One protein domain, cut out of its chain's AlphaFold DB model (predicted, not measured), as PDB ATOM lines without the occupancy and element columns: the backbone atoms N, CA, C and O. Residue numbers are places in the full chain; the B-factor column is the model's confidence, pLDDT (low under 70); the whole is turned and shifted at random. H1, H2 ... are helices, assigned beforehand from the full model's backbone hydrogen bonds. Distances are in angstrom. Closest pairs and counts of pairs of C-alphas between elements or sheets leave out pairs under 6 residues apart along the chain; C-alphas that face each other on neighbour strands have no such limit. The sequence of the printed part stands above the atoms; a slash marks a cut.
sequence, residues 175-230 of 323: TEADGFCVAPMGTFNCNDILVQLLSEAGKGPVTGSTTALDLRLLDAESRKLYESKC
ATOM      1  N   THR A 175     204.280 260.864 194.781       83.38
ATOM      2  CA  THR A 175     203.676 261.929 193.967       83.38
ATOM      3  C   THR A 175     204.583 263.164 193.983       83.38
ATOM      4  O   THR A 175     204.902 263.690 195.048       83.38
ATOM      5  N   GLU A 176     205.028 263.619 192.813       81.81
ATOM      6  CA  GLU A 176     205.792 264.866 192.649       81.81
ATOM      7  C   GLU A 176     204.866 266.073 192.408       81.81
ATOM      8  O   GLU A 176     203.680 265.906 192.135       81.81
ATOM      9  N   ALA A 177     205.407 267.297 192.484       70.25
ATOM     10  CA  ALA A 177     204.640 268.553 192.417       70.25
ATOM     11  C   ALA A 177     203.751 268.697 191.165       70.25
ATOM     12  O   ALA A 177     202.682 269.300 191.227       70.25
ATOM     13  N   ASP A 178     204.162 268.098 190.049       70.75
ATOM     14  CA  ASP A 178     203.402 268.106 188.800       70.75
ATOM     15  C   ASP A 178     202.428 266.917 188.684       70.75
ATOM     16  O   ASP A 178     201.849 266.712 187.622       70.75
ATOM     17  N   GLY A 179     202.247 266.102 189.728       71.06
ATOM     18  CA  GLY A 179     201.374 264.922 189.730       71.06
ATOM     19  C   GLY A 179     201.973 263.674 189.072       71.06
ATOM     20  O   GLY A 179     201.248 262.714 188.814       71.06
ATOM     21  N   PHE A 180     203.280 263.668 188.781       78.00
ATOM     22  CA  PHE A 180     203.979 262.465 188.321       78.00
ATOM     23  C   PHE A 180     204.141 261.465 189.464       78.00
ATOM     24  O   PHE A 180     204.454 261.849 190.592       78.00
ATOM     25  N   CYS A 181     204.004 260.181 189.143       79.94
ATOM     26  CA  CYS A 181     204.197 259.092 190.085       79.94
ATOM     27  C   CYS A 181     205.588 258.487 189.886       79.94
ATOM     28  O   CYS A 181     205.915 257.973 188.815       79.94
ATOM     29  N   VAL A 182     206.415 258.530 190.921       77.06
ATOM     30  CA  VAL A 182     207.769 257.974 190.911       77.06
ATOM     31  C   VAL A 182     207.761 256.667 191.688       77.06
ATOM     32  O   VAL A 182     207.458 256.641 192.881       77.06
ATOM     33  N   ALA A 183     208.083 255.569 191.006       72.06
ATOM     34  CA  ALA A 183     208.163 254.258 191.635       72.06
ATOM     35  C   ALA A 183     209.363 254.175 192.603       72.06
ATOM     36  O   ALA A 183     210.395 254.819 192.373       72.06
ATOM     37  N   PRO A 184     209.272 253.363 193.668       70.12
ATOM     38  CA  PRO A 184     210.407 253.097 194.543       70.12
ATOM     39  C   PRO A 184     211.573 252.437 193.775       70.12
ATOM     40  O   PRO A 184     211.387 251.697 192.809       70.12
ATOM     41  N   MET A 185     212.817 252.713 194.183       55.34
ATOM     42  CA  MET A 185     214.000 252.201 193.478       55.34
ATOM     43  C   MET A 185     214.065 250.663 193.516       55.34
ATOM     44  O   MET A 185     214.027 250.066 194.589       55.34
ATOM     45  N   GLY A 186     214.245 250.029 192.349       55.50
ATOM     46  CA  GLY A 186     214.451 248.576 192.224       55.50
ATOM     47  C   GLY A 186     213.228 247.761 191.789       55.50
ATOM     48  O   GLY A 186     213.343 246.545 191.657       55.50
ATOM     49  N   THR A 187     212.084 248.393 191.515       55.19
ATOM     50  CA  THR A 187     210.857 247.721 191.054       55.19
ATOM     51  C   THR A 187     210.574 248.007 189.579       55.19
ATOM     52  O   THR A 187     209.732 248.847 189.274       55.19
ATOM     53  N   PHE A 188     211.239 247.335 188.635       57.09
ATOM     54  CA  PHE A 188     210.876 247.497 187.218       57.09
ATOM     55  C   PHE A 188     210.882 246.181 186.440       57.09
ATOM     56  O   PHE A 188     211.836 245.873 185.736       57.09
ATOM     57  N   ASN A 189     209.749 245.473 186.505       61.53
ATOM     58  CA  ASN A 189     209.355 244.470 185.507       61.53
ATOM     59  C   ASN A 189     208.154 244.932 184.646       61.53
ATOM     60  O   ASN A 189     207.742 244.206 183.749       61.53
ATOM     61  N   CYS A 190     207.585 246.125 184.894       73.81
ATOM     62  CA  CYS A 190     206.332 246.576 184.259       73.81
ATOM     63  C   CYS A 190     206.463 247.785 183.328       73.81
ATOM     64  O   CYS A 190     205.460 248.271 182.806       73.81
ATOM     65  N   ASN A 191     207.684 248.274 183.093       76.31
ATOM     66  CA  ASN A 191     207.906 249.419 182.210       76.31
ATOM     67  C   ASN A 191     207.431 249.134 180.772       76.31
ATOM     68  O   ASN A 191     206.860 250.006 180.128       76.31
ATOM     69  N   ASP A 192     207.592 247.899 180.293       76.62
ATOM     70  CA  ASP A 192     207.169 247.516 178.941       76.62
ATOM     71  C   ASP A 192     205.639 247.535 178.788       76.62
ATOM     72  O   ASP A 192     205.121 248.053 177.800       76.62
ATOM     73  N   ILE A 193     204.907 247.049 179.802       78.94
ATOM     74  CA  ILE A 193     203.432 247.084 179.851       78.94
ATOM     75  C   ILE A 193     202.948 248.532 179.772       78.94
ATOM     76  O   ILE A 193     201.988 248.856 179.079       78.94
ATOM     77  N   LEU A 194     203.634 249.413 180.483       76.12
ATOM     78  CA  LEU A 194     203.281 250.812 180.577       76.12
ATOM     79  C   LEU A 194     203.523 251.581 179.277       76.12
ATOM     80  O   LEU A 194     202.653 252.323 178.827       76.12
ATOM     81  N   VAL A 195     204.683 251.363 178.649       76.75
ATOM     82  CA  VAL A 195     205.005 251.913 177.324       76.75
ATOM     83  C   VAL A 195     203.986 251.436 176.290       76.75
ATOM     84  O   VAL A 195     203.541 252.228 175.459       76.75
ATOM     85  N   GLN A 196     203.569 250.168 176.368       80.88
ATOM     86  CA  GLN A 196     202.521 249.627 175.509       80.88
ATOM     87  C   GLN A 196     201.185 250.360 175.703       80.88
ATOM     88  O   GLN A 196     200.613 250.822 174.719       80.88
ATOM     89  N   LEU A 197     200.711 250.520 176.944       81.31
ATOM     90  CA  LEU A 197     199.439 251.200 177.236       81.31
ATOM     91  C   LEU A 197     199.441 252.669 176.785       81.31
ATOM     92  O   LEU A 197     198.456 253.151 176.232       81.31
ATOM     93  N   LEU A 198     200.561 253.376 176.963       77.06
ATOM     94  CA  LEU A 198     200.717 254.756 176.487       77.06
ATOM     95  C   LEU A 198     200.662 254.843 174.953       77.06
ATOM     96  O   LEU A 198     199.991 255.719 174.401       77.06
ATOM     97  N   SER A 199     201.319 253.903 174.267       77.81
ATOM     98  CA  SER A 199     201.291 253.791 172.805       77.81
ATOM     99  C   SER A 199     199.879 253.491 172.281       77.81
ATOM    100  O   SER A 199     199.422 254.136 171.337       77.81
ATOM    101  N   GLU A 200     199.155 252.566 172.924       78.81
ATOM    102  CA  GLU A 200     197.759 252.219 172.604       78.81
ATOM    103  C   GLU A 200     196.802 253.406 172.808       78.81
ATOM    104  O   GLU A 200     195.880 253.598 172.018       78.81
ATOM    105  N   ALA A 201     197.070 254.267 173.795       72.56
ATOM    106  CA  ALA A 201     196.326 255.503 174.033       72.56
ATOM    107  C   ALA A 201     196.644 256.638 173.028       72.56
ATOM    108  O   ALA A 201     196.155 257.762 173.180       72.56
ATOM    109  N   GLY A 202     197.493 256.398 172.019       67.81
ATOM    110  CA  GLY A 202     197.920 257.414 171.050       67.81
ATOM    111  C   GLY A 202     198.798 258.517 171.657       67.81
ATOM    112  O   GLY A 202     199.014 259.558 171.033       67.81
ATOM    113  N   LYS A 203     199.308 258.308 172.877       66.62
ATOM    114  CA  LYS A 203     200.257 259.187 173.561       66.62
ATOM    115  C   LYS A 203     201.660 258.693 173.195       66.62
ATOM    116  O   LYS A 203     202.198 257.785 173.819       66.62
ATOM    117  N   GLY A 204     202.204 259.227 172.100       56.09
ATOM    118  CA  GLY A 204     203.504 258.817 171.551       56.09
ATOM    119  C   GLY A 204     204.673 258.933 172.549       56.09
ATOM    120  O   GLY A 204     204.525 259.525 173.619       56.09
ATOM    121  N   PRO A 205     205.852 258.381 172.211       48.75
ATOM    122  CA  PRO A 205     206.954 258.236 173.154       48.75
ATOM    123  C   PRO A 205     207.450 259.607 173.625       48.75
ATOM    124  O   PRO A 205     207.968 260.396 172.834       48.75
ATOM    125  N   VAL A 206     207.342 259.876 174.927       47.62
ATOM    126  CA  VAL A 206     208.093 260.967 175.554       47.62
ATOM    127  C   VAL A 206     209.541 260.500 175.632       47.62
ATOM    128  O   VAL A 206     209.922 259.688 176.474       47.62
ATOM    129  N   THR A 207     210.361 260.966 174.696       44.94
ATOM    130  CA  THR A 207     211.808 260.782 174.752       44.94
ATOM    131  C   THR A 207     212.349 261.523 175.973       44.94
ATOM    132  O   THR A 207     212.537 262.736 175.921       44.94
ATOM    133  N   GLY A 208     212.619 260.787 177.052       48.53
ATOM    134  CA  GLY A 208     213.501 261.235 178.128       48.53
ATOM    135  C   GLY A 208     212.843 261.393 179.496       48.53
ATOM    136  O   GLY A 208     212.518 262.499 179.897       48.53
ATOM    137  N   SER A 209     212.722 260.288 180.232       44.53
ATOM    138  CA  SER A 209     213.174 260.135 181.627       44.53
ATOM    139  C   SER A 209     212.599 258.825 182.165       44.53
ATOM    140  O   SER A 209     211.393 258.674 182.322       44.53
ATOM    141  N   THR A 210     213.456 257.836 182.391       52.19
ATOM    142  CA  THR A 210     213.090 256.431 182.639       52.19
ATOM    143  C   THR A 210     212.695 256.119 184.089       52.19
ATOM    144  O   THR A 210     212.724 254.958 184.486       52.19
ATOM    145  N   THR A 211     212.354 257.121 184.905       53.12
ATOM    146  CA  THR A 211     212.107 256.916 186.348       53.12
ATOM    147  C   THR A 211     210.834 257.559 186.898       53.12
ATOM    148  O   THR A 211     210.437 257.212 188.008       53.12
ATOM    149  N   ALA A 212     210.167 258.444 186.152       56.12
ATOM    150  CA  ALA A 212     208.944 259.117 186.591       56.12
ATOM    151  C   ALA A 212     207.815 258.855 185.592       56.12
ATOM    152  O   ALA A 212     207.944 259.149 184.405       56.12
ATOM    153  N   LEU A 213     206.719 258.276 186.076       63.88
ATOM    154  CA  LEU A 213     205.579 257.890 185.264       63.88
ATOM    155  C   LEU A 213     204.468 258.936 185.345       63.88
ATOM    156  O   LEU A 213     203.918 259.188 186.417       63.88
ATOM    157  N   ASP A 214     204.081 259.489 184.196       69.81
ATOM    158  CA  ASP A 214     202.876 260.308 184.089       69.81
ATOM    159  C   ASP A 214     201.620 259.452 183.893       69.81
ATOM    160  O   ASP A 214     201.175 259.198 182.771       69.81
ATOM    161  N   LEU A 215     201.016 259.014 184.997       69.06
ATOM    162  CA  LEU A 215     199.753 258.278 184.945       69.06
ATOM    163  C   LEU A 215     198.587 259.126 184.426       69.06
ATOM    164  O   LEU A 215     197.597 258.554 183.980       69.06
ATOM    165  N   ARG A 216     198.691 260.464 184.395       67.75
ATOM    166  CA  ARG A 216     197.640 261.346 183.848       67.75
ATOM    167  C   ARG A 216     197.423 261.149 182.354       67.75
ATOM    168  O   ARG A 216     196.359 261.488 181.848       67.75
ATOM    169  N   LEU A 217     198.409 260.585 181.656       71.75
ATOM    170  CA  LEU A 217     198.283 260.219 180.249       71.75
ATOM    171  C   LEU A 217     197.395 258.985 180.035       71.75
ATOM    172  O   LEU A 217     196.890 258.807 178.928       71.75
ATOM    173  N   LEU A 218     197.196 258.173 181.077       78.12
ATOM    174  CA  LEU A 218     196.312 257.014 181.085       78.12
ATOM    175  C   LEU A 218     194.949 257.384 181.682       78.12
ATOM    176  O   LEU A 218     194.868 258.011 182.746       78.12
ATOM    177  N   ASP A 219     193.884 256.947 181.015       85.50
ATOM    178  CA  ASP A 219     192.535 256.958 181.577       85.50
ATOM    179  C   ASP A 219     192.376 255.892 182.680       85.50
ATOM    180  O   ASP A 219     193.268 255.076 182.932       85.50
ATOM    181  N   ALA A 220     191.239 255.918 183.382       86.12
ATOM    182  CA  ALA A 220     190.986 255.017 184.506       86.12
ATOM    183  C   ALA A 220     191.023 253.532 184.094       86.12
ATOM    184  O   ALA A 220     191.574 252.708 184.823       86.12
ATOM    185  N   GLU A 221     190.515 253.193 182.905       87.75
ATOM    186  CA  GLU A 221     190.522 251.816 182.395       87.75
ATOM    187  C   GLU A 221     191.942 251.334 182.078       87.75
ATOM    188  O   GLU A 221     192.307 250.207 182.410       87.75
ATOM    189  N   SER A 222     192.786 252.201 181.516       87.38
ATOM    190  CA  SER A 222     194.191 251.890 181.254       87.38
ATOM    191  C   SER A 222     194.988 251.721 182.550       87.38
ATOM    192  O   SER A 222     195.848 250.846 182.627       87.38
ATOM    193  N   ARG A 223     194.688 252.505 183.597       87.88
ATOM    194  CA  ARG A 223     195.303 252.346 184.930       87.88
ATOM    195  C   ARG A 223     194.886 251.039 185.605       87.88
ATOM    196  O   ARG A 223     195.738 250.338 186.145       87.88
ATOM    197  N   LYS A 224     193.612 250.662 185.493       89.12
ATOM    198  CA  LYS A 224     193.104 249.359 185.939       89.12
ATOM    199  C   LYS A 224     193.752 248.201 185.181       89.12
ATOM    200  O   LYS A 224     194.153 247.204 185.778       89.12
ATOM    201  N   LEU A 225     193.899 248.335 183.863       87.50
ATOM    202  CA  LEU A 225     194.579 247.338 183.042       87.50
ATOM    203  C   LEU A 225     196.060 247.221 183.425       87.50
ATOM    204  O   LEU A 225     196.582 246.107 183.482       87.50
ATOM    205  N   TYR A 226     196.716 248.341 183.733       85.06
ATOM    206  CA  TYR A 226     198.091 248.370 184.223       85.06
ATOM    207  C   TYR A 226     198.246 247.612 185.548       85.06
ATOM    208  O   TYR A 226     199.079 246.714 185.612       85.06
ATOM    209  N   GLU A 227     197.401 247.892 186.548       87.06
ATOM    210  CA  GLU A 227     197.339 247.151 187.823       87.06
ATOM    211  C   GLU A 227     197.125 245.645 187.584       87.06
ATOM    212  O   GLU A 227     197.885 244.817 188.074       87.06
ATOM    213  N   SER A 228     196.171 245.271 186.722       84.38
ATOM    214  CA  SER A 228     195.874 243.857 186.440       84.38
ATOM    215  C   SER A 228     197.018 243.088 185.764       84.38
ATOM    216  O   SER A 228     197.127 241.873 185.921       84.38
ATOM    217  N   LYS A 229     197.857 243.779 184.983       82.69
ATOM    218  CA  LYS A 229     198.987 243.182 184.257       82.69
ATOM    219  C   LYS A 229     200.294 243.258 185.052       82.69
ATOM    220  O   LYS A 229     201.261 242.600 184.673       82.69
ATOM    221  N   CYS A 230     200.336 244.060 186.112       81.25
ATOM    222  CA  CYS A 230     201.529 244.347 186.888       81.25
ATOM    223  C   CYS A 230     201.283 244.093 188.379       81.25
ATOM    224  O   CYS A 230     200.906 244.998 189.117       81.25
TER     225      CYS A 230
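This is residues 175 to 230 of the 323 residues of the protein "Plasmodium falciparum CPW-WPC domain containing protein" of Babesia bovis (UniProt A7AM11). With little regular structure, this is mostly loop: two short helices, H1 and H2, fold back on each other as a hairpin, and two long stretches, residues 175 to 190 and 201 to 219, loop away from them and pair briefly with each other. The printed part has 56 residues, 20 of them in the two named helices, with no named strand; the class is all helix. It is compact, with a radius of gyration of the C-alphas of 10.9 A, and rounded, spanning 24 by 20 by 20 A.

Residues 181 to 182 form a short antiparallel pairing with residues 212 to 213. H1, residues 191 to 200, and H2, residues 220 to 229, touch and form a helical hairpin. Their closest C-alphas, those of Leu 197 and Ser 222, are 6.6 A apart. They run opposite ways at a shallow tilt of 34.8 degrees, only just short of steep. In both helices every O i to N i+4 pair is within hydrogen-bond range.

H1 runs 14.3 A from C-alpha 191 at (207.906, 249.419, 182.210). H2 also runs 14.3 A, ending at C-alpha 229, (198.987, 243.182, 184.257).

The C-alphas of Gly 186 and Gly 202, the two farthest apart, are 28.3 A apart. The printed part has no cut. H1 to H2 is a long link of 19 residues. Mean pLDDT of the printed part is 71.5; residues 185 to 189 and 202 to 216 are under 70.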